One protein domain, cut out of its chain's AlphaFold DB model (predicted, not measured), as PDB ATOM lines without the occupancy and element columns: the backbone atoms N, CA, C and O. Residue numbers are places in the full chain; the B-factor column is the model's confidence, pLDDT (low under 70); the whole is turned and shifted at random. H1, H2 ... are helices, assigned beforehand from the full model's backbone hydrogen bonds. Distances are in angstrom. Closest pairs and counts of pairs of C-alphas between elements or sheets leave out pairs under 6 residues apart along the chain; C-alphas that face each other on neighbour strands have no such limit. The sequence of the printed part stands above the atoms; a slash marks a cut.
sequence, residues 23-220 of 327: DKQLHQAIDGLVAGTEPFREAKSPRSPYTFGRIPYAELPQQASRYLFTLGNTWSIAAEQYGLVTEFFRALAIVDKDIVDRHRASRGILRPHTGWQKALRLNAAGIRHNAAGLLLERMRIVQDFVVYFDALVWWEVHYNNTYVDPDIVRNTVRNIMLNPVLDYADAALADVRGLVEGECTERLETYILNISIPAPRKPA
ATOM      1  N   ASP A  23     -44.298  53.690 -19.126       41.62
ATOM      2  CA  ASP A  23     -44.241  53.169 -17.756       41.62
ATOM      3  C   ASP A  23     -45.600  52.817 -17.129       41.62
ATOM      4  O   ASP A  23     -45.680  51.843 -16.391       41.62
ATOM      5  N   LYS A  24     -46.705  53.517 -17.422       36.22
ATOM      6  CA  LYS A  24     -47.999  53.223 -16.758       36.22
ATOM      7  C   LYS A  24     -48.778  52.059 -17.378       36.22
ATOM      8  O   LYS A  24     -49.364  51.271 -16.642       36.22
ATOM      9  N   GLN A  25     -48.774  51.938 -18.706       42.06
ATOM     10  CA  GLN A  25     -49.391  50.798 -19.402       42.06
ATOM     11  C   GLN A  25     -48.551  49.529 -19.235       42.06
ATOM     12  O   GLN A  25     -49.103  48.438 -19.117       42.06
ATOM     13  N   LEU A  26     -47.229  49.691 -19.129       45.06
ATOM     14  CA  LEU A  26     -46.288  48.621 -18.837       45.06
ATOM     15  C   LEU A  26     -46.601  47.936 -17.501       45.06
ATOM     16  O   LEU A  26     -46.634  46.716 -17.458       45.06
ATOM     17  N   HIS A  27     -46.915  48.678 -16.433       41.88
ATOM     18  CA  HIS A  27     -47.217  48.065 -15.132       41.88
ATOM     19  C   HIS A  27     -48.507  47.219 -15.147       41.88
ATOM     20  O   HIS A  27     -48.483  46.085 -14.684       41.88
ATOM     21  N   GLN A  28     -49.601  47.702 -15.751       45.56
ATOM     22  CA  GLN A  28     -50.852  46.926 -15.852       45.56
ATOM     23  C   GLN A  28     -50.734  45.713 -16.785       45.56
ATOM     24  O   GLN A  28     -51.309  44.663 -16.505       45.56
ATOM     25  N   ALA A  29     -49.986  45.842 -17.883       47.72
ATOM     26  CA  ALA A  29     -49.745  44.735 -18.799       47.72
ATOM     27  C   ALA A  29     -48.793  43.688 -18.196       47.72
ATOM     28  O   ALA A  29     -49.010  42.496 -18.380       47.72
ATOM     29  N   ILE A  30     -47.796  44.110 -17.407       51.75
ATOM     30  CA  ILE A  30     -46.945  43.206 -16.621       51.75
ATOM     31  C   ILE A  30     -47.787  42.431 -15.603       51.75
ATOM     32  O   ILE A  30     -47.640  41.216 -15.519       51.75
ATOM     33  N   ASP A  31     -48.693  43.089 -14.879       46.62
ATOM     34  CA  ASP A  31     -49.561  42.418 -13.902       46.62
ATOM     35  C   ASP A  31     -50.543  41.434 -14.573       46.62
ATOM     36  O   ASP A  31     -50.799  40.355 -14.035       46.62
ATOM     37  N   GLY A  32     -51.028  41.752 -15.781       48.44
ATOM     38  CA  GLY A  32     -51.842  40.857 -16.613       48.44
ATOM     39  C   GLY A  32     -51.073  39.642 -17.148       48.44
ATOM     40  O   GLY A  32     -51.553  38.519 -17.021       48.44
ATOM     41  N   LEU A  33     -49.846  39.840 -17.646       49.22
ATOM     42  CA  LEU A  33     -48.944  38.757 -18.071       49.22
ATOM     43  C   LEU A  33     -48.527  37.844 -16.904       49.22
ATOM     44  O   LEU A  33     -48.275  36.651 -17.079       49.22
ATOM     45  N   VAL A  34     -48.431  38.397 -15.692       50.09
ATOM     46  CA  VAL A  34     -48.105  37.653 -14.467       50.09
ATOM     47  C   VAL A  34     -49.290  36.799 -13.984       50.09
ATOM     48  O   VAL A  34     -49.074  35.824 -13.262       50.09
ATOM     49  N   ALA A  35     -50.519  37.073 -14.438       51.06
ATOM     50  CA  ALA A  35     -51.741  36.360 -14.047       51.06
ATOM     51  C   ALA A  35     -51.976  35.014 -14.775       51.06
ATOM     52  O   ALA A  35     -53.071  34.456 -14.706       51.06
ATOM     53  N   GLY A  36     -50.953  34.455 -15.433       47.06
ATOM     54  CA  GLY A  36     -50.983  33.103 -16.004       47.06
ATOM     55  C   GLY A  36     -51.201  33.032 -17.517       47.06
ATOM     56  O   GLY A  36     -51.388  31.933 -18.040       47.06
ATOM     57  N   THR A  37     -51.158  34.158 -18.231       52.25
ATOM     58  CA  THR A  37     -51.132  34.148 -19.696       52.25
ATOM     59  C   THR A  37     -49.731  33.862 -20.229       52.25
ATOM     60  O   THR A  37     -48.715  34.208 -19.629       52.25
ATOM     61  N   GLU A  38     -49.668  33.152 -21.355       64.31
ATOM     62  CA  GLU A  38     -48.413  32.785 -22.003       64.31
ATOM     63  C   GLU A  38     -47.851  34.015 -22.753       64.31
ATOM     64  O   GLU A  38     -48.406  34.392 -23.788       64.31
ATOM     65  N   PRO A  39     -46.756  34.652 -22.282       65.50
ATOM     66  CA  PRO A  39     -46.283  35.962 -22.762       65.50
ATOM     67  C   PRO A  39     -46.046  36.022 -24.274       65.50
ATOM     68  O   PRO A  39     -46.336  37.001 -24.956       65.50
ATOM     69  N   PHE A  40     -45.520  34.923 -24.808       72.56
ATOM     70  CA  PHE A  40     -45.190  34.765 -26.218       72.56
ATOM     71  C   PHE A  40     -46.429  34.600 -27.102       72.56
ATOM     72  O   PHE A  40     -46.369  34.874 -28.298       72.56
ATOM     73  N   ARG A  41     -47.559  34.158 -26.538       73.50
ATOM     74  CA  ARG A  41     -48.823  34.056 -27.270       73.50
ATOM     75  C   ARG A  41     -49.433  35.434 -27.504       73.50
ATOM     76  O   ARG A  41     -49.935  35.682 -28.595       73.50
ATOM     77  N   GLU A  42     -49.372  36.307 -26.503       71.44
ATOM     78  CA  GLU A  42     -49.836  37.696 -26.615       71.44
ATOM     79  C   GLU A  42     -48.923  38.529 -27.521       71.44
ATOM     80  O   GLU A  42     -49.403  39.413 -28.223       71.44
ATOM     81  N   ALA A  43     -47.632  38.186 -27.585       76.62
ATOM     82  CA  ALA A  43     -46.652  38.879 -28.417       76.62
ATOM     83  C   ALA A  43     -46.723  38.583 -29.928       76.62
ATOM     84  O   ALA A  43     -45.913  39.120 -30.692       76.62
ATOM     85  N   LYS A  44     -47.678  37.753 -30.369       80.88
ATOM     86  CA  LYS A  44     -47.906  37.471 -31.790       80.88
ATOM     87  C   LYS A  44     -48.439  38.691 -32.532       80.88
ATOM     88  O   LYS A  44     -49.188  39.508 -31.995       80.88
ATOM     89  N   SER A  45     -48.086  38.769 -33.806       82.75
ATOM     90  CA  SER A  45     -48.455  39.873 -34.675       82.75
ATOM     91  C   SER A  45     -49.974  39.963 -34.868       82.75
ATOM     92  O   SER A  45     -50.629  38.943 -35.112       82.75
ATOM     93  N   PRO A  46     -50.565  41.171 -34.803       80.31
ATOM     94  CA  PRO A  46     -51.994  41.344 -35.005       80.31
ATOM     95  C   PRO A  46     -52.365  41.035 -36.460       80.31
ATOM     96  O   PRO A  46     -51.742  41.530 -37.396       80.31
ATOM     97  N   ARG A  47     -53.421  40.238 -36.654       79.44
ATOM     98  CA  ARG A  47     -53.959  39.874 -37.982       79.44
ATOM     99  C   ARG A  47     -55.253  40.610 -38.317       79.44
ATOM    100  O   ARG A  47     -56.093  40.111 -39.060       79.44
ATOM    101  N   SER A  48     -55.433  41.790 -37.732       69.19
ATOM    102  CA  SER A  48     -56.636  42.599 -37.910       69.19
ATOM    103  C   SER A  48     -56.867  42.936 -39.390       69.19
ATOM    104  O   SER A  48     -55.897  43.116 -40.133       69.19
ATOM    105  N   PRO A  49     -58.128  43.047 -39.842       69.75
ATOM    106  CA  PRO A  49     -58.442  43.487 -41.199       69.75
ATOM    107  C   PRO A  49     -58.033  44.951 -41.418       69.75
ATOM    108  O   PRO A  49     -57.883  45.708 -40.460       69.75
ATOM    109  N   TYR A  50     -57.863  45.363 -42.679       71.56
ATOM    110  CA  TYR A  50     -57.552  46.759 -43.012       71.56
ATOM    111  C   TYR A  50     -58.729  47.670 -42.687       71.56
ATOM    112  O   TYR A  50     -59.781  47.584 -43.321       71.56
ATOM    113  N   THR A  51     -58.549  48.565 -41.719       71.56
ATOM    114  CA  THR A  51     -59.624  49.436 -41.231       71.56
ATOM    115  C   THR A  51     -59.628  50.816 -41.882       71.56
ATOM    116  O   THR A  51     -60.664  51.472 -41.884       71.56
ATOM    117  N   PHE A  52     -58.528  51.262 -42.500       78.94
ATOM    118  CA  PHE A  52     -58.420  52.642 -43.004       78.94
ATOM    119  C   PHE A  52     -59.133  52.875 -44.343       78.94
ATOM    120  O   PHE A  52     -59.281  54.010 -44.781       78.94
ATOM    121  N   GLY A  53     -59.608  51.826 -45.014       68.38
ATOM    122  CA  GLY A  53     -60.051  51.910 -46.410       68.38
ATOM    123  C   GLY A  53     -61.297  52.741 -46.698       68.38
ATOM    124  O   GLY A  53     -61.595  52.966 -47.865       68.38
ATOM    125  N   ARG A  54     -62.037  53.176 -45.675       71.81
ATOM    126  CA  ARG A  54     -63.216  54.050 -45.824       71.81
ATOM    127  C   ARG A  54     -63.159  55.278 -44.920       71.81
ATOM    128  O   ARG A  54     -64.168  55.949 -44.744       71.81
ATOM    129  N   ILE A  55     -61.998  55.532 -44.323       83.19
ATOM    130  CA  ILE A  55     -61.828  56.552 -43.297       83.19
ATOM    131  C   ILE A  55     -61.145  57.774 -43.937       83.19
ATOM    132  O   ILE A  55     -60.120  57.605 -44.610       83.19
ATOM    133  N   PRO A  56     -61.686  58.996 -43.771       83.25
ATOM    134  CA  PRO A  56     -61.036  60.213 -44.248       83.25
ATOM    135  C   PRO A  56     -59.759  60.511 -43.449       83.25
ATOM    136  O   PRO A  56     -59.612  60.082 -42.307       83.25
ATOM    137  N   TYR A  57     -58.851  61.319 -44.010       82.88
ATOM    138  CA  TYR A  57     -57.574  61.663 -43.360       82.88
ATOM    139  C   TYR A  57     -57.740  62.165 -41.912       82.88
ATOM    140  O   TYR A  57     -56.960  61.802 -41.036       82.88
ATOM    141  N   ALA A  58     -58.779  62.971 -41.655       84.19
ATOM    142  CA  ALA A  58     -59.071  63.550 -40.340       84.19
ATOM    143  C   ALA A  58     -59.436  62.511 -39.263       84.19
ATOM    144  O   ALA A  58     -59.332  62.803 -38.074       84.19
ATOM    145  N   GLU A  59     -59.850  61.315 -39.675       86.94
ATOM    146  CA  GLU A  59     -60.252  60.217 -38.795       86.94
ATOM    147  C   GLU A  59     -59.180  59.115 -38.706       86.94
ATOM    148  O   GLU A  59     -59.359  58.126 -37.992       86.94
ATOM    149  N   LEU A  60     -58.040  59.269 -39.395       86.31
ATOM    150  CA  LEU A  60     -56.912  58.356 -39.228       86.31
ATOM    151  C   LEU A  60     -56.383  58.413 -37.786       86.31
ATOM    152  O   LEU A  60     -56.303  59.501 -37.200       86.31
ATOM    153  N   PRO A  61     -55.930  57.276 -37.221       87.81
ATOM    154  CA  PRO A  61     -55.251  57.273 -35.933       87.81
ATOM    155  C   PRO A  61     -54.130  58.313 -35.895       87.81
ATOM    156  O   PRO A  61     -53.388  58.474 -36.864       87.81
ATOM    157  N   GLN A  62     -53.970  58.997 -34.759       87.00
ATOM    158  CA  GLN A  62     -53.005  60.095 -34.628       87.00
ATOM    159  C   GLN A  62     -51.572  59.679 -35.005       87.00
ATOM    160  O   GLN A  62     -50.809  60.479 -35.540       87.00
ATOM    161  N   GLN A  63     -51.200  58.428 -34.730       86.62
ATOM    162  CA  GLN A  63     -49.911  57.855 -35.124       86.62
ATOM    163  C   GLN A  63     -49.768  57.782 -36.652       86.62
ATOM    164  O   GLN A  63     -48.762  58.242 -37.188       86.62
ATOM    165  N   ALA A  64     -50.789  57.279 -37.351       87.06
ATOM    166  CA  ALA A  64     -50.812  57.172 -38.808       87.06
ATOM    167  C   ALA A  64     -50.781  58.552 -39.481       87.06
ATOM    168  O   ALA A  64     -49.963  58.786 -40.366       87.06
ATOM    169  N   SER A  65     -51.618  59.495 -39.036       87.31
ATOM    170  CA  SER A  65     -51.654  60.843 -39.622       87.31
ATOM    171  C   SER A  65     -50.349  61.612 -39.401       87.31
ATOM    172  O   SER A  65     -49.862  62.253 -40.334       87.31
ATOM    173  N   ARG A  66     -49.726  61.494 -38.218       87.44
ATOM    174  CA  ARG A  66     -48.386  62.049 -37.952       87.44
ATOM    175  C   ARG A  66     -47.321  61.428 -38.841       87.44
ATOM    176  O   ARG A  66     -46.512  62.165 -39.389       87.44
ATOM    177  N   TYR A  67     -47.331  60.107 -38.992       87.81
ATOM    178  CA  TYR A  67     -46.383  59.412 -39.855       87.81
ATOM    179  C   TYR A  67     -46.503  59.887 -41.312       87.81
ATOM    180  O   TYR A  67     -45.517  60.308 -41.913       87.81
ATOM    181  N   LEU A  68     -47.724  59.964 -41.846       87.25
ATOM    182  CA  LEU A  68     -47.966  60.510 -43.186       87.25
ATOM    183  C   LEU A  68     -47.536  61.973 -43.320       87.25
ATOM    184  O   LEU A  68     -46.948  62.356 -44.326       87.25
ATOM    185  N   PHE A  69     -47.773  62.790 -42.292       86.06
ATOM    186  CA  PHE A  69     -47.301  64.172 -42.275       86.06
ATOM    187  C   PHE A  69     -45.767  64.255 -42.324       86.06
ATOM    188  O   PHE A  69     -45.229  65.093 -43.042       86.06
ATOM    189  N   THR A  70     -45.057  63.376 -41.603       84.62
ATOM    190  CA  THR A  70     -43.584  63.341 -41.622       84.62
ATOM    191  C   THR A  70     -43.005  62.898 -42.962       84.62
ATOM    192  O   THR A  70     -41.919  63.348 -43.318       84.62
ATOM    193  N   LEU A  71     -43.728  62.068 -43.715       80.00
ATOM    194  CA  LEU A  71     -43.329  61.667 -45.065       80.00
ATOM    195  C   LEU A  71     -43.466  62.822 -46.068       80.00
ATOM    196  O   LEU A  71     -42.680  62.927 -47.008       80.00
ATOM    197  N   GLY A  72     -44.407  63.747 -45.860       73.50
ATOM    198  CA  GLY A  72     -44.572  64.914 -46.727       73.50
ATOM    199  C   GLY A  72     -44.777  64.521 -48.198       73.50
ATOM    200  O   GLY A  72     -45.597  63.666 -48.514       73.50
ATOM    201  N   ASN A  73     -44.011  65.133 -49.109       64.94
ATOM    202  CA  ASN A  73     -44.040  64.824 -50.546       64.94
ATOM    203  C   ASN A  73     -42.995  63.762 -50.925       64.94
ATOM    204  O   ASN A  73     -42.158  63.990 -51.805       64.94
ATOM    205  N   THR A  74     -42.994  62.608 -50.260       67.88
ATOM    206  CA  THR A  74     -42.158  61.480 -50.690       67.88
ATOM    207  C   THR A  74     -42.533  61.032 -52.099       67.88
ATOM    208  O   THR A  74     -43.696  60.771 -52.404       67.88
ATOM    209  N   TRP A  75     -41.523  60.904 -52.961       63.12
ATOM    210  CA  TRP A  75     -41.693  60.610 -54.387       63.12
ATOM    211  C   TRP A  75     -41.874  59.113 -54.684       63.12
ATOM    212  O   TRP A  75     -42.138  58.743 -55.828       63.12
ATOM    213  N   SER A  76     -41.702  58.238 -53.682       81.88
ATOM    214  CA  SER A  76     -41.811  56.787 -53.851       81.88
ATOM    215  C   SER A  76     -42.345  56.089 -52.600       81.88
ATOM    216  O   SER A  76     -41.599  55.789 -51.675       81.88
ATOM    217  N   ILE A  77     -43.637  55.755 -52.616       81.50
ATOM    218  CA  ILE A  77     -44.294  54.966 -51.560       81.50
ATOM    219  C   ILE A  77     -43.622  53.596 -51.401       81.50
ATOM    220  O   ILE A  77     -43.419  53.136 -50.285       81.50
ATOM    221  N   ALA A  78     -43.209  52.968 -52.506       79.56
ATOM    222  CA  ALA A  78     -42.521  51.678 -52.473       79.56
ATOM    223  C   ALA A  78     -41.173  51.747 -51.728       79.56
ATOM    224  O   ALA A  78     -40.814  50.811 -51.014       79.56
ATOM    225  N   ALA A  79     -40.431  52.854 -51.863       82.19
ATOM    226  CA  ALA A  79     -39.195  53.061 -51.111       82.19
ATOM    227  C   ALA A  79     -39.472  53.232 -49.609       82.19
ATOM    228  O   ALA A  79     -38.757  52.655 -48.793       82.19
ATOM    229  N   GLU A  80     -40.540  53.947 -49.250       86.88
ATOM    230  CA  GLU A  80     -40.957  54.117 -47.854       86.88
ATOM    231  C   GLU A  80     -41.468  52.806 -47.239       86.88
ATOM    232  O   GLU A  80     -41.107  52.469 -46.116       86.88
ATOM    233  N   GLN A  81     -42.232  52.003 -47.989       84.88
ATOM    234  CA  GLN A  81     -42.653  50.662 -47.563       84.88
ATOM    235  C   GLN A  81     -41.435  49.759 -47.313       84.88
ATOM    236  O   GLN A  81     -41.368  49.071 -46.296       84.88
ATOM    237  N   TYR A  82     -40.443  49.788 -48.209       83.19
ATOM    238  CA  TYR A  82     -39.193  49.047 -48.041       83.19
ATOM    239  C   TYR A  82     -38.399  49.516 -46.811       83.19
ATOM    240  O   TYR A  82     -37.915  48.689 -46.029       83.19
ATOM    241  N   GLY A  83     -38.257  50.833 -46.639       85.75
ATOM    242  CA  GLY A  83     -37.561  51.431 -45.500       85.75
ATOM    243  C   GLY A  83     -38.216  51.029 -44.183       85.75
ATOM    244  O   GLY A  83     -37.537  50.551 -43.275       85.75
ATOM    245  N   LEU A  84     -39.547  51.103 -44.130       88.88
ATOM    246  CA  LEU A  84     -40.344  50.713 -42.975       88.88
ATOM    247  C   LEU A  84     -40.155  49.230 -42.607       88.88
ATOM    248  O   LEU A  84     -39.952  48.920 -41.437       88.88
ATOM    249  N   VAL A  85     -40.165  48.317 -43.585       88.44
ATOM    250  CA  VAL A  85     -39.923  46.876 -43.346       88.44
ATOM    251  C   VAL A  85     -38.502  46.620 -42.834       88.44
ATOM    252  O   VAL A  85     -38.298  45.810 -41.930       88.44
ATOM    253  N   THR A  86     -37.514  47.320 -43.389       84.69
ATOM    254  CA  THR A  86     -36.108  47.168 -42.987       84.69
ATOM    255  C   THR A  86     -35.901  47.613 -41.538       84.69
ATOM    256  O   THR A  86     -35.301  46.894 -40.738       84.69
ATOM    257  N   GLU A  87     -36.437  48.780 -41.181       85.50
ATOM    258  CA  GLU A  87     -36.348  49.314 -39.822       85.50
ATOM    259  C   GLU A  87     -37.183  48.507 -38.819       85.50
ATOM    260  O   GLU A  87     -36.767  48.343 -37.673       85.50
ATOM    261  N   PHE A  88     -38.311  47.936 -39.245       90.12
ATOM    262  CA  PHE A  88     -39.093  47.006 -38.434       90.12
ATOM    263  C   PHE A  88     -38.273  45.781 -38.012       90.12
ATOM    264  O   PHE A  88     -38.157  45.501 -36.817       90.12
ATOM    265  N   PHE A  89     -37.637  45.087 -38.961       86.75
ATOM    266  CA  PHE A  89     -36.816  43.919 -38.626       86.75
ATOM    267  C   PHE A  89     -35.596  44.278 -37.786       86.75
ATOM    268  O   PHE A  89     -35.218  43.516 -36.897       86.75
ATOM    269  N   ARG A  90     -35.001  45.452 -38.011       84.56
ATOM    270  CA  ARG A  90     -33.908  45.949 -37.176       84.56
ATOM    271  C   ARG A  90     -34.352  46.173 -35.730       84.56
ATOM    272  O   ARG A  90     -33.636  45.781 -34.812       84.56
ATOM    273  N   ALA A  91     -35.509  46.799 -35.525       84.75
ATOM    274  CA  ALA A  91     -36.049  47.050 -34.193       84.75
ATOM    275  C   ALA A  91     -36.371  45.736 -33.463       84.75
ATOM    276  O   ALA A  91     -35.973  45.570 -32.310       84.75
ATOM    277  N   LEU A  92     -36.999  44.773 -34.150       87.25
ATOM    278  CA  LEU A  92     -37.253  43.443 -33.590       87.25
ATOM    279  C   LEU A  92     -35.962  42.716 -33.215       87.25
ATOM    280  O   LEU A  92     -35.857  42.217 -32.103       87.25
ATOM    281  N   ALA A  93     -34.957  42.723 -34.092       81.06
ATOM    282  CA  ALA A  93     -33.668  42.087 -33.842       81.06
ATOM    283  C   ALA A  93     -32.983  42.592 -32.562       81.06
ATOM    284  O   ALA A  93     -32.390  41.807 -31.824       81.06
ATOM    285  N   ILE A  94     -33.065  43.900 -32.290       82.38
ATOM    286  CA  ILE A  94     -32.504  44.504 -31.074       82.38
ATOM    287  C   ILE A  94     -33.239  43.985 -29.836       82.38
ATOM    288  O   ILE A  94     -32.595  43.527 -28.893       82.38
ATOM    289  N   VAL A  95     -34.573  44.015 -29.848       84.62
ATOM    290  CA  VAL A  95     -35.383  43.575 -28.704       84.62
ATOM    291  C   VAL A  95     -35.253  42.069 -28.473       84.62
ATOM    292  O   VAL A  95     -35.056  41.636 -27.339       84.62
ATOM    293  N   ASP A  96     -35.289  41.267 -29.535       84.31
ATOM    294  CA  ASP A  96     -35.139  39.812 -29.476       84.31
ATOM    295  C   ASP A  96     -33.754  39.424 -28.927       84.31
ATOM    296  O   ASP A  96     -33.641  38.543 -28.068       84.31
ATOM    297  N   LYS A  97     -32.694  40.138 -29.333       79.69
ATOM    298  CA  LYS A  97     -31.354  39.972 -28.757       79.69
ATOM    299  C   LYS A  97     -31.327  40.313 -27.267       79.69
ATOM    300  O   LYS A  97     -30.792  39.528 -26.486       79.69
ATOM    301  N   ASP A  98     -31.925  41.430 -26.860       78.56
ATOM    302  CA  ASP A  98     -31.984  41.832 -25.451       78.56
ATOM    303  C   ASP A  98     -32.733  40.797 -24.591       78.56
ATOM    304  O   ASP A  98     -32.332  40.531 -23.453       78.56
ATOM    305  N   ILE A  99     -33.788  40.169 -25.128       77.88
ATOM    306  CA  ILE A  99     -34.502  39.066 -24.466       77.88
ATOM    307  C   ILE A  99     -33.544  37.890 -24.230       77.88
ATOM    308  O   ILE A  99     -33.445  37.380 -23.109       77.88
ATOM    309  N   VAL A 100     -32.806  37.484 -25.265       76.44
ATOM    310  CA  VAL A 100     -31.864  36.360 -25.189       76.44
ATOM    311  C   VAL A 100     -30.680  36.648 -24.266       76.44
ATOM    312  O   VAL A 100     -30.321  35.795 -23.450       76.44
ATOM    313  N   ASP A 101     -30.092  37.839 -24.334       72.56
ATOM    314  CA  ASP A 101     -28.944  38.220 -23.509       72.56
ATOM    315  C   ASP A 101     -29.321  38.265 -22.020       72.56
ATOM    316  O   ASP A 101     -28.590  37.743 -21.170       72.56
ATOM    317  N   ARG A 102     -30.508  38.791 -21.684       72.44
ATOM    318  CA  ARG A 102     -31.015  38.768 -20.301       72.44
ATOM    319  C   ARG A 102     -31.338  37.357 -19.824       72.44
ATOM    320  O   ARG A 102     -31.071  37.035 -18.663       72.44
ATOM    321  N   HIS A 103     -31.855  36.499 -20.702       70.62
ATOM    322  CA  HIS A 103     -32.056  35.085 -20.381       70.62
ATOM    323  C   HIS A 103     -30.724  34.390 -20.068       70.62
ATOM    324  O   HIS A 103     -30.587  33.752 -19.021       70.62
ATOM    325  N   ARG A 104     -29.699  34.583 -20.907       68.69
ATOM    326  CA  ARG A 104     -28.341  34.048 -20.690       68.69
ATOM    327  C   ARG A 104     -27.733  34.531 -19.376       68.69
ATOM    328  O   ARG A 104     -27.234  33.711 -18.607       68.69
ATOM    329  N   ALA A 105     -27.827  35.826 -19.078       64.50
ATOM    330  CA  ALA A 105     -27.347  36.381 -17.813       64.50
ATOM    331  C   ALA A 105     -28.027  35.721 -16.600       64.50
ATOM    332  O   ALA A 105     -27.383  35.470 -15.582       64.50
ATOM    333  N   SER A 106     -29.310  35.362 -16.718       61.66
ATOM    334  CA  SER A 106     -30.024  34.686 -15.634       61.66
ATOM    335  C   SER A 106     -29.603  33.226 -15.423       61.66
ATOM    336  O   SER A 106     -29.578  32.783 -14.276       61.66
ATOM    337  N   ARG A 107     -29.168  32.505 -16.469       59.50
ATOM    338  CA  ARG A 107     -28.542  31.166 -16.351       59.50
ATOM    339  C   ARG A 107     -27.180  31.175 -15.645       59.50
ATOM    340  O   ARG A 107     -26.710  30.124 -15.221       59.50
ATOM    341  N   GLY A 108     -26.522  32.329 -15.547       52.94
ATOM    342  CA  GLY A 108     -25.312  32.480 -14.731       52.94
ATOM    343  C   GLY A 108     -25.613  32.568 -13.230       52.94
ATOM    344  O   GLY A 108     -24.764  32.233 -12.410       52.94
ATOM    345  N   ILE A 109     -26.827  33.003 -12.872       51.53
ATOM    346  CA  ILE A 109     -27.267  33.254 -11.489       51.53
ATOM    347  C   ILE A 109     -28.115  32.085 -10.957       51.53
ATOM    348  O   ILE A 109     -28.010  31.701  -9.794       51.53
ATOM    349  N   LEU A 110     -28.951  31.496 -11.810       49.28
ATOM    350  CA  LEU A 110     -29.746  30.295 -11.553       49.28
ATOM    351  C   LEU A 110     -29.058  29.111 -12.244       49.28
ATOM    352  O   LEU A 110     -28.508  29.302 -13.318       49.28
ATOM    353  N   ARG A 111     -29.062  27.893 -11.668       52.78
ATOM    354  CA  ARG A 111     -28.357  26.720 -12.249       52.78
ATOM    355  C   ARG A 111     -28.529  26.641 -13.786       52.78
ATOM    356  O   ARG A 111     -29.662  26.834 -14.234       52.78
ATOM    357  N   PRO A 112     -27.501  26.229 -14.561       48.75
ATOM    358  CA  PRO A 112     -27.448  26.290 -16.038       48.75
ATOM    359  C   PRO A 112     -28.640  25.699 -16.819       48.75
ATOM    360  O   PRO A 112     -28.790  25.953 -18.010       48.75
ATOM    361  N   HIS A 113     -29.499  24.926 -16.153       48.59
ATOM    362  CA  HIS A 113     -30.645  24.207 -16.715       48.59
ATOM    363  C   HIS A 113     -32.002  24.741 -16.226       48.59
ATOM    364  O   HIS A 113     -33.001  24.023 -16.211       48.59
ATOM    365  N   THR A 114     -32.056  25.979 -15.737       53.16
ATOM    366  CA  THR A 114     -33.321  26.620 -15.361       53.16
ATOM    367  C   THR A 114     -33.859  27.416 -16.549       53.16
ATOM    368  O   THR A 114     -33.470  28.553 -16.783       53.16
ATOM    369  N   GLY A 115     -34.737  26.784 -17.334       56.22
ATOM    370  CA  GLY A 115     -35.506  27.464 -18.382       56.22
ATOM    371  C   GLY A 115     -36.399  28.569 -17.810       56.22
ATOM    372  O   GLY A 115     -36.682  28.597 -16.608       56.22
ATOM    373  N   TRP A 116     -36.861  29.473 -18.672       58.34
ATOM    374  CA  TRP A 116     -37.661  30.648 -18.306       58.34
ATOM    375  C   TRP A 116     -38.852  30.347 -17.389       58.34
ATOM    376  O   TRP A 116     -39.048  31.019 -16.378       58.34
ATOM    377  N   GLN A 117     -39.586  29.263 -17.653       58.81
ATOM    378  CA  GLN A 117     -40.698  28.816 -16.804       58.81
ATOM    379  C   GLN A 117     -40.264  28.489 -15.367       58.81
ATOM    380  O   GLN A 117     -41.007  28.705 -14.411       58.81
ATOM    381  N   LYS A 118     -39.038  27.996 -15.182       58.12
ATOM    382  CA  LYS A 118     -38.478  27.712 -13.861       58.12
ATOM    383  C   LYS A 118     -38.009  28.993 -13.167       58.12
ATOM    384  O   LYS A 118     -38.231  29.119 -11.968       58.12
ATOM    385  N   ALA A 119     -37.456  29.964 -13.897       57.41
ATOM    386  CA  ALA A 119     -37.163  31.300 -13.365       57.41
ATOM    387  C   ALA A 119     -38.446  32.057 -12.951       57.41
ATOM    388  O   ALA A 119     -38.474  32.694 -11.895       57.41
ATOM    389  N   LEU A 120     -39.529  31.910 -13.728       56.50
ATOM    390  CA  LEU A 120     -40.875  32.397 -13.403       56.50
ATOM    391  C   LEU A 120     -41.403  31.781 -12.098       56.50
ATOM    392  O   LEU A 120     -41.842  32.515 -11.211       56.50
ATOM    393  N   ARG A 121     -41.306  30.448 -11.954       57.47
ATOM    394  CA  ARG A 121     -41.705  29.710 -10.737       57.47
ATOM    395  C   ARG A 121     -40.891  30.102  -9.503       57.47
ATOM    396  O   ARG A 121     -41.434  30.132  -8.406       57.47
ATOM    397  N   LEU A 122     -39.609  30.424  -9.674       57.94
ATOM    398  CA  LEU A 122     -38.717  30.852  -8.588       57.94
ATOM    399  C   LEU A 122     -38.943  32.309  -8.148       57.94
ATOM    400  O   LEU A 122     -38.213  32.808  -7.297       57.94
ATOM    401  N   ASN A 123     -39.961  32.987  -8.692       53.75
ATOM    402  CA  ASN A 123     -40.386  34.321  -8.273       53.75
ATOM    403  C   ASN A 123     -39.270  35.380  -8.356       53.75
ATOM    404  O   ASN A 123     -39.271  36.352  -7.600       53.75
ATOM    405  N   ALA A 124     -38.322  35.214  -9.284       58.94
ATOM    406  CA  ALA A 124     -37.238  36.163  -9.501       58.94
ATOM    407  C   ALA A 124     -37.791  37.451 -10.138       58.94
ATOM    408  O   ALA A 124     -37.838  37.599 -11.361       58.94
ATOM    409  N   ALA A 125     -38.253  38.380  -9.294       53.53
ATOM    410  CA  ALA A 125     -38.983  39.585  -9.695       53.53
ATOM    411  C   ALA A 125     -38.257  40.409 -10.774       53.53
ATOM    412  O   ALA A 125     -38.893  40.863 -11.724       53.53
ATOM    413  N   GLY A 126     -36.926  40.512 -10.691       57.09
ATOM    414  CA  GLY A 126     -36.116  41.231 -11.675       57.09
ATOM    415  C   GLY A 126     -36.099  40.591 -13.067       57.09
ATOM    416  O   GLY A 126     -36.027  41.304 -14.060       57.09
ATOM    417  N   ILE A 127     -36.213  39.265 -13.178       57.38
ATOM    418  CA  ILE A 127     -36.220  38.570 -14.476       57.38
ATOM    419  C   ILE A 127     -37.583  38.754 -15.153       57.38
ATOM    420  O   ILE A 127     -37.647  39.114 -16.326       57.38
ATOM    421  N   ARG A 128     -38.671  38.596 -14.388       57.09
ATOM    422  CA  ARG A 128     -40.047  38.723 -14.895       57.09
ATOM    423  C   ARG A 128     -40.364  40.123 -15.398       57.09
ATOM    424  O   ARG A 128     -40.848  40.262 -16.513       57.09
ATOM    425  N   HIS A 129     -40.048  41.143 -14.600       60.72
ATOM    426  CA  HIS A 129     -40.309  42.536 -14.964       60.72
ATOM    427  C   HIS A 129     -39.533  42.938 -16.227       60.72
ATOM    428  O   HIS A 129     -40.062  43.609 -17.107       60.72
ATOM    429  N   ASN A 130     -38.299  42.442 -16.364       64.19
ATOM    430  CA  ASN A 130     -37.442  42.755 -17.498       64.19
ATOM    431  C   ASN A 130     -37.897  42.111 -18.814       64.19
ATOM    432  O   ASN A 130     -37.925  42.805 -19.824       64.19
ATOM    433  N   ALA A 131     -38.252  40.821 -18.842       63.03
ATOM    434  CA  ALA A 131     -38.665  40.215 -20.114       63.03
ATOM    435  C   ALA A 131     -40.127  40.485 -20.470       63.03
ATOM    436  O   ALA A 131     -40.428  40.609 -21.650       63.03
ATOM    437  N   ALA A 132     -41.025  40.633 -19.488       67.00
ATOM    438  CA  ALA A 132     -42.373  41.123 -19.770       67.00
ATOM    439  C   ALA A 132     -42.308  42.530 -20.389       67.00
ATOM    440  O   ALA A 132     -42.988  42.795 -21.375       67.00
ATOM    441  N   GLY A 133     -41.408  43.391 -19.894       71.88
ATOM    442  CA  GLY A 133     -41.123  44.688 -20.506       71.88
ATOM    443  C   GLY A 133     -40.646  44.597 -21.955       71.88
ATOM    444  O   GLY A 133     -41.188  45.286 -22.815       71.88
ATOM    445  N   LEU A 134     -39.691  43.711 -22.245       81.06
ATOM    446  CA  LEU A 134     -39.170  43.530 -23.604       81.06
ATOM    447  C   LEU A 134     -40.198  42.911 -24.565       81.06
ATOM    448  O   LEU A 134     -40.270  43.309 -25.723       81.06
ATOM    449  N   LEU A 135     -41.031  41.977 -24.103       82.12
ATOM    450  CA  LEU A 135     -42.110  41.415 -24.921       82.12
ATOM    451  C   LEU A 135     -43.191  42.456 -25.231       82.12
ATOM    452  O   LEU A 135     -43.688  42.503 -26.355       82.12
ATOM    453  N   LEU A 136     -43.506  43.338 -24.279       81.25
ATOM    454  CA  LEU A 136     -44.410  44.464 -24.513       81.25
ATOM    455  C   LEU A 136     -43.812  45.489 -25.483       81.25
ATOM    456  O   LEU A 136     -44.515  45.998 -26.355       81.25
ATOM    457  N   GLU A 137     -42.512  45.766 -25.380       83.88
ATOM    458  CA  GLU A 137     -41.802  46.610 -26.343       83.88
ATOM    459  C   GLU A 137     -41.853  46.004 -27.751       83.88
ATOM    460  O   GLU A 137     -42.190  46.696 -28.714       83.88
ATOM    461  N   ARG A 138     -41.634  44.691 -27.864       87.44
ATOM    462  CA  ARG A 138     -41.770  43.952 -29.120       87.44
ATOM    463  C   ARG A 138     -43.176  44.069 -29.708       87.44
ATOM    464  O   ARG A 138     -43.320  44.390 -30.885       87.44
ATOM    465  N   MET A 139     -44.212  43.846 -28.895       86.56
ATOM    466  CA  MET A 139     -45.613  44.000 -29.309       86.56
ATOM    467  C   MET A 139     -45.889  45.391 -29.860       86.56
ATOM    468  O   MET A 139     -46.508  45.529 -30.913       86.56
ATOM    469  N   ARG A 140     -45.402  46.419 -29.163       86.62
ATOM    470  CA  ARG A 140     -45.558  47.804 -29.587       86.62
ATOM    471  C   ARG A 140     -44.888  48.060 -30.936       86.62
ATOM    472  O   ARG A 140     -45.514  48.668 -31.795       86.62
ATOM    473  N   ILE A 141     -43.664  47.569 -31.149       88.88
ATOM    474  CA  ILE A 141     -42.957  47.697 -32.436       88.88
ATOM    475  C   ILE A 141     -43.792  47.102 -33.575       88.88
ATOM    476  O   ILE A 141     -43.947  47.734 -34.619       88.88
ATOM    477  N   VAL A 142     -44.364  45.911 -33.372       90.31
ATOM    478  CA  VAL A 142     -45.219  45.263 -34.378       90.31
ATOM    479  C   VAL A 142     -46.500  46.061 -34.627       90.31
ATOM    480  O   VAL A 142     -46.887  46.251 -35.779       90.31
ATOM    481  N   GLN A 143     -47.158  46.549 -33.575       88.69
ATOM    482  CA  GLN A 143     -48.373  47.358 -33.706       88.69
ATOM    483  C   GLN A 143     -48.108  48.667 -34.456       88.69
ATOM    484  O   GLN A 143     -48.827  48.977 -35.406       88.69
ATOM    485  N   ASP A 144     -47.055  49.394 -34.078       89.38
ATOM    486  CA  ASP A 144     -46.669  50.645 -34.729       89.38
ATOM    487  C   ASP A 144     -46.307  50.390 -36.206       89.38
ATOM    488  O   ASP A 144     -46.761  51.123 -37.087       89.38
ATOM    489  N   PHE A 145     -45.580  49.304 -36.506       91.50
ATOM    490  CA  PHE A 145     -45.281  48.890 -37.881       91.50
ATOM    491  C   PHE A 145     -46.549  48.668 -38.714       91.50
ATOM    492  O   PHE A 145     -46.653  49.218 -39.810       91.50
ATOM    493  N   VAL A 146     -47.525  47.911 -38.203       90.31
ATOM    494  CA  VAL A 146     -48.790  47.655 -38.913       90.31
ATOM    495  C   VAL A 146     -49.539  48.959 -39.179       90.31
ATOM    496  O   VAL A 146     -50.008  49.174 -40.295       90.31
ATOM    497  N   VAL A 147     -49.607  49.859 -38.194       90.00
ATOM    498  CA  VAL A 147     -50.267  51.167 -38.338       90.00
ATOM    499  C   VAL A 147     -49.585  52.023 -39.407       90.00
ATOM    500  O   VAL A 147     -50.267  52.619 -40.240       90.00
ATOM    501  N   TYR A 148     -48.253  52.086 -39.416       90.88
ATOM    502  CA  TYR A 148     -47.501  52.861 -40.406       90.88
ATOM    503  C   TYR A 148     -47.566  52.249 -41.803       90.88
ATOM    504  O   TYR A 148     -47.694  52.979 -42.787       90.88
ATOM    505  N   PHE A 149     -47.546  50.921 -41.899       90.62
ATOM    506  CA  PHE A 149     -47.702  50.219 -43.166       90.62
ATOM    507  C   PHE A 149     -49.095  50.471 -43.755       90.62
ATOM    508  O   PHE A 149     -49.220  50.858 -44.917       90.62
ATOM    509  N   ASP A 150     -50.140  50.353 -42.934       87.94
ATOM    510  CA  ASP A 150     -51.517  50.647 -43.332       87.94
ATOM    511  C   ASP A 150     -51.704  52.121 -43.716       87.94
ATOM    512  O   ASP A 150     -52.457  52.428 -44.639       87.94
ATOM    513  N   ALA A 151     -50.979  53.040 -43.077       89.12
ATOM    514  CA  ALA A 151     -50.975  54.444 -43.466       89.12
ATOM    515  C   ALA A 151     -50.387  54.648 -44.878       89.12
ATOM    516  O   ALA A 151     -50.960  55.393 -45.674       89.12
ATOM    517  N   LEU A 152     -49.296  53.956 -45.228       88.31
ATOM    518  CA  LEU A 152     -48.721  54.002 -46.582       88.31
ATOM    519  C   LEU A 152     -49.688  53.450 -47.633       88.31
ATOM    520  O   LEU A 152     -49.831  54.048 -48.698       88.31
ATOM    521  N   VAL A 153     -50.385  52.350 -47.326       87.06
ATOM    522  CA  VAL A 153     -51.444  51.804 -48.196       87.06
ATOM    523  C   VAL A 153     -52.570  52.822 -48.369       87.06
ATOM    524  O   VAL A 153     -53.054  53.037 -49.479       87.06
ATOM    525  N   TRP A 154     -52.973  53.493 -47.287       87.88
ATOM    526  CA  TRP A 154     -53.990  54.540 -47.341       87.88
ATOM    527  C   TRP A 154     -53.571  55.685 -48.266       87.88
ATOM    528  O   TRP A 154     -54.372  56.114 -49.101       87.88
ATOM    529  N   TRP A 155     -52.318  56.134 -48.167       85.88
ATOM    530  CA  TRP A 155     -51.761  57.178 -49.026       85.88
ATOM    531  C   TRP A 155     -51.731  56.753 -50.497       85.88
ATOM    532  O   TRP A 155     -52.105  57.531 -51.375       85.88
ATOM    533  N   GLU A 156     -51.335  55.512 -50.775       83.00
ATOM    534  CA  GLU A 156     -51.307  54.956 -52.131       83.00
ATOM    535  C   GLU A 156     -52.694  54.962 -52.778       83.00
ATOM    536  O   GLU A 156     -52.840  55.401 -53.917       83.00
ATOM    537  N   VAL A 157     -53.719  54.572 -52.018       82.69
ATOM    538  CA  VAL A 157     -55.112  54.547 -52.478       82.69
ATOM    539  C   VAL A 157     -55.680  55.951 -52.720       82.69
ATOM    540  O   VAL A 157     -56.380  56.157 -53.708       82.69
ATOM    541  N   HIS A 158     -55.410  56.917 -51.834       79.38
ATOM    542  CA  HIS A 158     -56.101  58.217 -51.853       79.38
ATOM    543  C   HIS A 158     -55.355  59.322 -52.607       79.38
ATOM    544  O   HIS A 158     -55.996  60.221 -53.147       79.38
ATOM    545  N   TYR A 159     -54.020  59.278 -52.653       73.12
ATOM    546  CA  TYR A 159     -53.207  60.358 -53.221       73.12
ATOM    547  C   TYR A 159     -52.476  59.977 -54.507       73.12
ATOM    548  O   TYR A 159     -52.198  60.856 -55.320       73.12
ATOM    549  N   ASN A 160     -52.184  58.693 -54.741       66.44
ATOM    550  CA  ASN A 160     -51.373  58.291 -55.896       66.44
ATOM    551  C   ASN A 160     -52.182  58.084 -57.195       66.44
ATOM    552  O   ASN A 160     -51.632  57.608 -58.185       66.44
ATOM    553  N   ASN A 161     -53.474  58.445 -57.197       56.22
ATOM    554  CA  ASN A 161     -54.394  58.405 -58.342       56.22
ATOM    555  C   ASN A 161     -54.202  57.164 -59.235       56.22
ATOM    556  O   ASN A 161     -54.114  57.246 -60.464       56.22
ATOM    557  N   THR A 162     -54.046  56.000 -58.606       56.59
ATOM    558  CA  THR A 162     -53.862  54.751 -59.328       56.59
ATOM    559  C   THR A 162     -55.188  54.372 -59.974       56.59
ATOM    560  O   THR A 162     -56.187  54.223 -59.281       56.59
ATOM    561  N   TYR A 163     -55.192  54.129 -61.289       57.50
ATOM    562  CA  TYR A 163     -56.322  53.546 -62.043       57.50
ATOM    563  C   TYR A 163     -56.681  52.105 -61.615       57.50
ATOM    564  O   TYR A 163     -57.386  51.392 -62.326       57.50
ATOM    565  N   VAL A 164     -56.141  51.644 -60.489       64.06
ATOM    566  CA  VAL A 164     -56.346  50.314 -59.929       64.06
ATOM    567  C   VAL A 164     -57.384  50.446 -58.827       64.06
ATOM    568  O   VAL A 164     -57.305  51.367 -58.016       64.06
ATOM    569  N   ASP A 165     -58.339  49.520 -58.808       74.69
ATOM    570  CA  ASP A 165     -59.364  49.447 -57.773       74.69
ATOM    571  C   ASP A 165     -58.721  49.514 -56.366       74.69
ATOM    572  O   ASP A 165     -57.855  48.687 -56.045       74.69
ATOM    573  N   PRO A 166     -59.126  50.479 -55.519       74.56
ATOM    574  CA  PRO A 166     -58.711  50.570 -54.127       74.56
ATOM    575  C   PRO A 166     -58.796  49.253 -53.352       74.56
ATOM    576  O   PRO A 166     -57.966  49.011 -52.480       74.56
ATOM    577  N   ASP A 167     -59.799  48.407 -53.599       76.00
ATOM    578  CA  ASP A 167     -59.927  47.099 -52.943       76.00
ATOM    579  C   ASP A 167     -58.834  46.115 -53.388       76.00
ATOM    580  O   ASP A 167     -58.316  45.358 -52.563       76.00
ATOM    581  N   ILE A 168     -58.402  46.178 -54.651       71.12
ATOM    582  CA  ILE A 168     -57.277  45.378 -55.155       71.12
ATOM    583  C   ILE A 168     -55.977  45.839 -54.499       71.12
ATOM    584  O   ILE A 168     -55.261  45.011 -53.951       71.12
ATOM    585  N   VAL A 169     -55.688  47.145 -54.474       71.56
ATOM    586  CA  VAL A 169     -54.465  47.667 -53.831       71.56
ATOM    587  C   VAL A 169     -54.420  47.271 -52.353       71.56
ATOM    588  O   VAL A 169     -53.409  46.750 -51.884       71.56
ATOM    589  N   ARG A 170     -55.539  47.420 -51.632       76.56
ATOM    590  CA  ARG A 170     -55.656  47.027 -50.219       76.56
ATOM    591  C   ARG A 170     -55.373  45.542 -50.007       76.56
ATOM    592  O   ARG A 170     -54.545  45.195 -49.167       76.56
ATOM    593  N   ASN A 171     -56.029  44.672 -50.771       75.19
ATOM    594  CA  ASN A 171     -55.882  43.229 -50.614       75.19
ATOM    595  C   ASN A 171     -54.511  42.734 -51.075       75.19
ATOM    596  O   ASN A 171     -53.899  41.917 -50.394       75.19
ATOM    597  N   THR A 172     -54.000  43.235 -52.197       71.38
ATOM    598  CA  THR A 172     -52.698  42.846 -52.743       71.38
ATOM    599  C   THR A 172     -51.572  43.319 -51.831       71.38
ATOM    600  O   THR A 172     -50.781  42.497 -51.389       71.38
ATOM    601  N   VAL A 173     -51.506  44.603 -51.475       73.38
ATOM    602  CA  VAL A 173     -50.386  45.115 -50.669       73.38
ATOM    603  C   VAL A 173     -50.428  44.544 -49.247       73.38
ATOM    604  O   VAL A 173     -49.404  44.098 -48.735       73.38
ATOM    605  N   ARG A 174     -51.605  44.424 -48.619       75.06
ATOM    606  CA  ARG A 174     -51.702  43.825 -47.277       75.06
ATOM    607  C   ARG A 174     -51.423  42.317 -47.290       75.06
ATOM    608  O   ARG A 174     -50.597  41.842 -46.516       75.06
ATOM    609  N   ASN A 175     -52.069  41.546 -48.162       75.69
ATOM    610  CA  ASN A 175     -51.933  40.087 -48.103       75.69
ATOM    611  C   ASN A 175     -50.609  39.589 -48.686       75.69
ATOM    612  O   ASN A 175     -50.101  38.576 -48.216       75.69
ATOM    613  N   ILE A 176     -50.046  40.282 -49.681       77.38
ATOM    614  CA  ILE A 176     -48.804  39.855 -50.341       77.38
ATOM    615  C   ILE A 176     -47.569  40.435 -49.651       77.38
ATOM    616  O   ILE A 176     -46.527  39.788 -49.667       77.38
ATOM    617  N   MET A 177     -47.651  41.620 -49.035       78.44
ATOM    618  CA  MET A 177     -46.485  42.225 -48.378       78.44
ATOM    619  C   MET A 177     -46.569  42.207 -46.855       78.44
ATOM    620  O   MET A 177     -45.623  41.747 -46.222       78.44
ATOM    621  N   LEU A 178     -47.674  42.664 -46.252       86.12
ATOM    622  CA  LEU A 178     -47.754  42.752 -44.790       86.12
ATOM    623  C   LEU A 178     -47.755  41.364 -44.137       86.12
ATOM    624  O   LEU A 178     -46.938  41.110 -43.256       86.12
ATOM    625  N   ASN A 179     -48.630  40.455 -44.576       86.12
ATOM    626  CA  ASN A 179     -48.766  39.145 -43.926       86.12
ATOM    627  C   ASN A 179     -47.459  38.332 -43.919       86.12
ATOM    628  O   ASN A 179     -47.093  37.881 -42.837       86.12
ATOM    629  N   PRO A 180     -46.695  38.214 -45.024       87.56
ATOM    630  CA  PRO A 180     -45.411  37.509 -44.989       87.56
ATOM    631  C   PRO A 180     -44.371  38.155 -44.067       87.56
ATOM    632  O   PRO A 180     -43.569  37.453 -43.453       87.56
ATOM    633  N   VAL A 181     -44.377  39.488 -43.941       87.81
ATOM    634  CA  VAL A 181     -43.497  40.202 -43.002       87.81
ATOM    635  C   VAL A 181     -43.871  39.874 -41.553       87.81
ATOM    636  O   VAL A 181     -42.989  39.611 -40.736       87.81
ATOM    637  N   LEU A 182     -45.170  39.825 -41.244       90.25
ATOM    638  CA  LEU A 182     -45.666  39.428 -39.925       90.25
ATOM    639  C   LEU A 182     -45.429  37.938 -39.636       90.25
ATOM    640  O   LEU A 182     -45.077  37.591 -38.514       90.25
ATOM    641  N   ASP A 183     -45.556  37.061 -40.635       88.44
ATOM    642  CA  ASP A 183     -45.233  35.634 -40.507       88.44
ATOM    643  C   ASP A 183     -43.762  35.434 -40.137       88.44
ATOM    644  O   ASP A 183     -43.445  34.646 -39.247       88.44
ATOM    645  N   TYR A 184     -42.860  36.194 -40.766       86.56
ATOM    646  CA  TYR A 184     -41.441  36.165 -40.425       86.56
ATOM    647  C   TYR A 184     -41.186  36.661 -38.997       86.56
ATOM    648  O   TYR A 184     -40.424  36.044 -38.252       86.56
ATOM    649  N   ALA A 185     -41.842  37.750 -38.592       87.62
ATOM    650  CA  ALA A 185     -41.748  38.256 -37.227       87.62
ATOM    651  C   ALA A 185     -42.275  37.242 -36.196       87.62
ATOM    652  O   ALA A 185     -41.676  37.084 -35.133       87.62
ATOM    653  N   ASP A 186     -43.365  36.535 -36.491       88.44
ATOM    654  CA  ASP A 186     -43.926  35.511 -35.605       88.44
ATOM    655  C   ASP A 186     -43.038  34.258 -35.534       88.44
ATOM    656  O   ASP A 186     -42.894  33.674 -34.459       88.44
ATOM    657  N   ALA A 187     -42.398  33.871 -36.643       84.31
ATOM    658  CA  ALA A 187     -41.415  32.789 -36.662       84.31
ATOM    659  C   ALA A 187     -40.185  33.132 -35.802       84.31
ATOM    660  O   ALA A 187     -39.802  32.342 -34.943       84.31
ATOM    661  N   ALA A 188     -39.641  34.345 -35.941       83.75
ATOM    662  CA  ALA A 188     -38.534  34.817 -35.105       83.75
ATOM    663  C   ALA A 188     -38.904  34.840 -33.609       83.75
ATOM    664  O   ALA A 188     -38.096  34.474 -32.757       83.75
ATOM    665  N   LEU A 189     -40.146  35.204 -33.269       86.81
ATOM    666  CA  LEU A 189     -40.638  35.133 -31.890       86.81
ATOM    667  C   LEU A 189     -40.681  33.695 -31.362       86.81
ATOM    668  O   LEU A 189     -40.340  33.459 -30.203       86.81
ATOM    669  N   ALA A 190     -41.127  32.744 -32.188       83.50
ATOM    670  CA  ALA A 190     -41.160  31.329 -31.831       83.50
ATOM    671  C   ALA A 190     -39.745  30.778 -31.600       83.50
ATOM    672  O   ALA A 190     -39.525  30.036 -30.645       83.50
ATOM    673  N   ASP A 191     -38.777  31.213 -32.403       81.38
ATOM    674  CA  ASP A 191     -37.367  30.871 -32.227       81.38
ATOM    675  C   ASP A 191     -36.822  31.415 -30.890       81.38
ATOM    676  O   ASP A 191     -36.236  30.673 -30.093       81.38
ATOM    677  N   VAL A 192     -37.071  32.696 -30.584       80.44
ATOM    678  CA  VAL A 192     -36.699  33.303 -29.290       80.44
ATOM    679  C   VAL A 192     -37.341  32.546 -28.130       80.44
ATOM    680  O   VAL A 192     -36.664  32.233 -27.148       80.44
ATOM    681  N   ARG A 193     -38.627  32.201 -28.252       80.81
ATOM    682  CA  ARG A 193     -39.352  31.391 -27.269       80.81
ATOM    683  C   ARG A 193     -38.657  30.049 -27.042       80.81
ATOM    684  O   ARG A 193     -38.334  29.742 -25.898       80.81
ATOM    685  N   GLY A 194     -38.366  29.290 -28.100       73.88
ATOM    686  CA  GLY A 194     -37.718  27.981 -27.995       73.88
ATOM    687  C   GLY A 194     -36.358  28.045 -27.291       73.88
ATOM    688  O   GLY A 194     -36.048  27.208 -26.441       73.88
ATOM    689  N   LEU A 195     -35.561  29.086 -27.553       72.88
ATOM    690  CA  LEU A 195     -34.280  29.299 -26.865       72.88
ATOM    691  C   LEU A 195     -34.461  29.632 -25.375       72.88
ATOM    692  O   LEU A 195     -33.722  29.146 -24.507       72.88
ATOM    693  N   VAL A 196     -35.443  30.477 -25.072       70.94
ATOM    694  CA  VAL A 196     -35.739  30.950 -23.716       70.94
ATOM    695  C   VAL A 196     -36.354  29.834 -22.855       70.94
ATOM    696  O   VAL A 196     -35.999  29.667 -21.682       70.94
ATOM    697  N   GLU A 197     -37.204  28.996 -23.441       72.88
ATOM    698  CA  GLU A 197     -37.815  27.839 -22.777       72.88
ATOM    699  C   GLU A 197     -36.866  26.631 -22.691       72.88
ATOM    700  O   GLU A 197     -37.014  25.808 -21.788       72.88
ATOM    701  N   GLY A 198     -35.796  26.605 -23.496       62.88
ATOM    702  CA  GLY A 198     -34.780  25.546 -23.484       62.88
ATOM    703  C   GLY A 198     -35.104  24.367 -24.403       62.88
ATOM    704  O   GLY A 198     -34.502  23.311 -24.253       62.88
ATOM    705  N   GLU A 199     -36.027  24.565 -25.342       62.00
ATOM    706  CA  GLU A 199     -36.470  23.585 -26.340       62.00
ATOM    707  C   GLU A 199     -35.552  23.549 -27.576       62.00
ATOM    708  O   GLU A 199     -35.624  22.620 -28.375       62.00
ATOM    709  N   CYS A 200     -34.664  24.537 -27.749       52.06
ATOM    710  CA  CYS A 200     -33.778  24.624 -28.913       52.06
ATOM    711  C   CYS A 200     -32.348  25.020 -28.508       52.06
ATOM    712  O   CYS A 200     -32.136  26.103 -27.958       52.06
ATOM    713  N   THR A 201     -31.363  24.149 -28.758       53.31
ATOM    714  CA  THR A 201     -29.993  24.304 -28.227       53.31
ATOM    715  C   THR A 201     -28.927  24.767 -29.222       53.31
ATOM    716  O   THR A 201     -27.936  25.311 -28.757       53.31
ATOM    717  N   GLU A 202     -29.090  24.644 -30.549       49.03
ATOM    718  CA  GLU A 202     -27.944  24.891 -31.464       49.03
ATOM    719  C   GLU A 202     -28.221  25.740 -32.721       49.03
ATOM    720  O   GLU A 202     -27.295  26.330 -33.276       49.03
ATOM    721  N   ARG A 203     -29.472  25.890 -33.185       46.34
ATOM    722  CA  ARG A 203     -29.753  26.588 -34.464       46.34
ATOM    723  C   ARG A 203     -29.876  28.116 -34.353       46.34
ATOM    724  O   ARG A 203     -29.576  28.828 -35.311       46.34
ATOM    725  N   LEU A 204     -30.279  28.620 -33.186       48.97
ATOM    726  CA  LEU A 204     -30.566  30.040 -32.943       48.97
ATOM    727  C   LEU A 204     -29.327  30.905 -32.691       48.97
ATOM    728  O   LEU A 204     -29.361  32.105 -32.962       48.97
ATOM    729  N   GLU A 205     -28.231  30.321 -32.196       45.03
ATOM    730  CA  GLU A 205     -27.011  31.087 -31.918       45.03
ATOM    731  C   GLU A 205     -26.445  31.693 -33.202       45.03
ATOM    732  O   GLU A 205     -26.050  32.855 -33.218       45.03
ATOM    733  N   THR A 206     -26.536  30.959 -34.310       45.31
ATOM    734  CA  THR A 206     -26.152  31.437 -35.640       45.31
ATOM    735  C   THR A 206     -27.112  32.501 -36.178       45.31
ATOM    736  O   THR A 206     -26.665  33.402 -36.874       45.31
ATOM    737  N   TYR A 207     -28.410  32.437 -35.857       48.12
ATOM    738  CA  TYR A 207     -29.417  33.387 -36.350       48.12
ATOM    739  C   TYR A 207     -29.329  34.747 -35.640       48.12
ATOM    740  O   TYR A 207     -29.302  35.776 -36.305       48.12
ATOM    741  N   ILE A 208     -29.184  34.765 -34.309       47.94
ATOM    742  CA  ILE A 208     -29.069  36.003 -33.512       47.94
ATOM    743  C   ILE A 208     -27.696  36.671 -33.694       47.94
ATOM    744  O   ILE A 208     -27.599  37.899 -33.697       47.94
ATOM    745  N   LEU A 209     -26.624  35.884 -33.869       43.53
ATOM    746  CA  LEU A 209     -25.276  36.416 -34.106       43.53
ATOM    747  C   LEU A 209     -25.036  36.819 -35.571       43.53
ATOM    748  O   LEU A 209     -24.227  37.713 -35.810       43.53
ATOM    749  N   ASN A 210     -25.756  36.226 -36.534       44.16
ATOM    750  CA  ASN A 210     -25.691  36.580 -37.955       44.16
ATOM    751  C   ASN A 210     -26.996  37.194 -38.466       44.16
ATOM    752  O   ASN A 210     -27.413  36.869 -39.581       44.16
ATOM    753  N   ILE A 211     -27.605  38.135 -37.735       45.53
ATOM    754  CA  ILE A 211     -28.568  39.063 -38.345       45.53
ATOM    755  C   ILE A 211     -27.791  39.985 -39.309       45.53
ATOM    756  O   ILE A 211     -27.639  41.184 -39.107       45.53
ATOM    757  N   SER A 212     -27.269  39.405 -40.393       38.44
ATOM    758  CA  SER A 212     -27.344  40.034 -41.695       38.44
ATOM    759  C   SER A 212     -28.832  40.163 -41.949       38.44
ATOM    760  O   SER A 212     -29.498  39.161 -42.205       38.44
ATOM    761  N   ILE A 213     -29.345  41.386 -41.816       39.94
ATOM    762  CA  ILE A 213     -30.644  41.789 -42.352       39.94
ATOM    763  C   ILE A 213     -30.762  41.084 -43.707       39.94
ATOM    764  O   ILE A 213     -29.941  41.380 -44.584       39.94
ATOM    765  N   PRO A 214     -31.662  40.099 -43.896       38.06
ATOM    766  CA  PRO A 214     -31.844  39.552 -45.220       38.06
ATOM    767  C   PRO A 214     -32.253  40.748 -46.063       38.06
ATOM    768  O   PRO A 214     -33.293  41.347 -45.801       38.06
ATOM    769  N   ALA A 215     -31.412  41.152 -47.023       35.03
ATOM    770  CA  ALA A 215     -31.855  42.073 -48.054       35.03
ATOM    771  C   ALA A 215     -33.126  41.414 -48.593       35.03
ATOM    772  O   ALA A 215     -33.025  40.283 -49.094       35.03
ATOM    773  N   PRO A 216     -34.317  42.008 -48.395       37.69
ATOM    774  CA  PRO A 216     -35.519  41.366 -48.867       37.69
ATOM    775  C   PRO A 216     -35.281  41.189 -50.358       37.69
ATOM    776  O   PRO A 216     -34.880  42.130 -51.056       37.69
ATOM    777  N   ARG A 217     -35.383  39.940 -50.831       34.50
ATOM    778  CA  ARG A 217     -35.302  39.668 -52.266       34.50
ATOM    779  C   ARG A 217     -36.239  40.677 -52.904       34.50
ATOM    780  O   ARG A 217     -37.375  40.773 -52.436       34.50
ATOM    781  N   LYS A 218     -35.734  41.461 -53.873       32.75
ATOM    782  CA  LYS A 218     -36.540  42.452 -54.600       32.75
ATOM    783  C   LYS A 218     -37.928  41.846 -54.771       32.75
ATOM    784  O   LYS A 218     -37.975  40.738 -55.319       32.75
ATOM    785  N   PRO A 219     -39.000  42.482 -54.262       35.94
ATOM    786  CA  PRO A 219     -40.331  41.960 -54.485       35.94
ATOM    787  C   PRO A 219     -40.423  41.689 -55.978       35.94
ATOM    788  O   PRO A 219     -40.083  42.556 -56.792       35.94
ATOM    789  N   ALA A 220     -40.776  40.454 -56.332       36.75
ATOM    790  CA  ALA A 220     -41.196  40.139 -57.679       36.75
ATOM    791  C   ALA A 220     -42.523  40.876 -57.869       36.75
ATOM    792  O   ALA A 220     -43.597  40.290 -57.788       36.75
TER     793      ALA A 220
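Overview. This is residues 23 to 220 of the 327 residues of the protein "Predicted protein" of Postia placenta (strain ATCC 44394 / Madison 698-R) (UniProt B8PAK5). Three long helices, H4, H6 and H7, lie side by side in an up-and-down bundle, each running against the one before it, and they make the long axis of the domain. Five shorter helices surround this core: H1 and H3 cross H6 at steep angles, H5 sits at one end, H2 is near H6 and H7, and H8 is beside the bundle. The printed part has 198 residues with eight named helices, H1 to H8 in chain order, and no named strand; the class is all helix. The whole is compact, with a radius of gyration of the C-alphas of 19.2 A, yet elongated, spanning 63 by 36 by 25 A.

Arrangement. Start at H1, residues 23 to 34: it touches the hub, H6, residues 125 to 159, beside residues 129 to 136 alone, closest at the C-alphas of Ile 30 and Ala 132, 5.9 A, at a steep tilt of 66 degrees. H2, residues 39 to 42, only just touches H6, with 3 pairs of C-alphas within 8 A, closest Pro 39 and Ala 132, 7.1 A. H3, residues 62 to 71, touches residues 144 to 155 of H6 alone, closest at the C-alphas of Ala 64 and Ala 151, 5.4 A. H4, residues 77 to 109, runs opposite ways to H6 at a shallow tilt of 5 degrees and touches it, closest at the C-alphas of Ile 99 and Ala 131, 6.1 A. H5, residues 116 to 121, and H6 touch only at the corner, and only just, with 3 pairs of C-alphas within 8 A. H6 and H7, residues 166 to 197, form a helical hairpin at 13 degrees, closest at the C-alphas of Val 157 and Pro 166, 5.6 A. H8, residues 204 to 209, only just touches H7, with 3 pairs of C-alphas within 8 A. Every O i to N i+4 pair is within hydrogen-bond range in H3, H5, H6 and H8; the counts are 7 of 8 in H1, 28 of 29 in H4 and 26 of 28 in H7, and H2 is too short for such a pair.

Along the chain. Find C-alpha 23, where H1 begins, at (-44.241, 53.169, -17.756). H4 covers 48.7 A, H6 50.3 A from C-alpha 125 at (-38.983, 39.585, -9.695), and H7 44.0 A. H8 ends at C-alpha 209, (-25.276, 36.416, -34.106).

Size, cuts and confidence. The C-alphas of Arg 111 and Tyr 163 are the two farthest apart, 63.1 A. The printed part has no cut, and its one long link is H2 to H3. Mean pLDDT of the printed part is 70.3; 80 residues are under 70, among them 104 to 132 and 198 to 220.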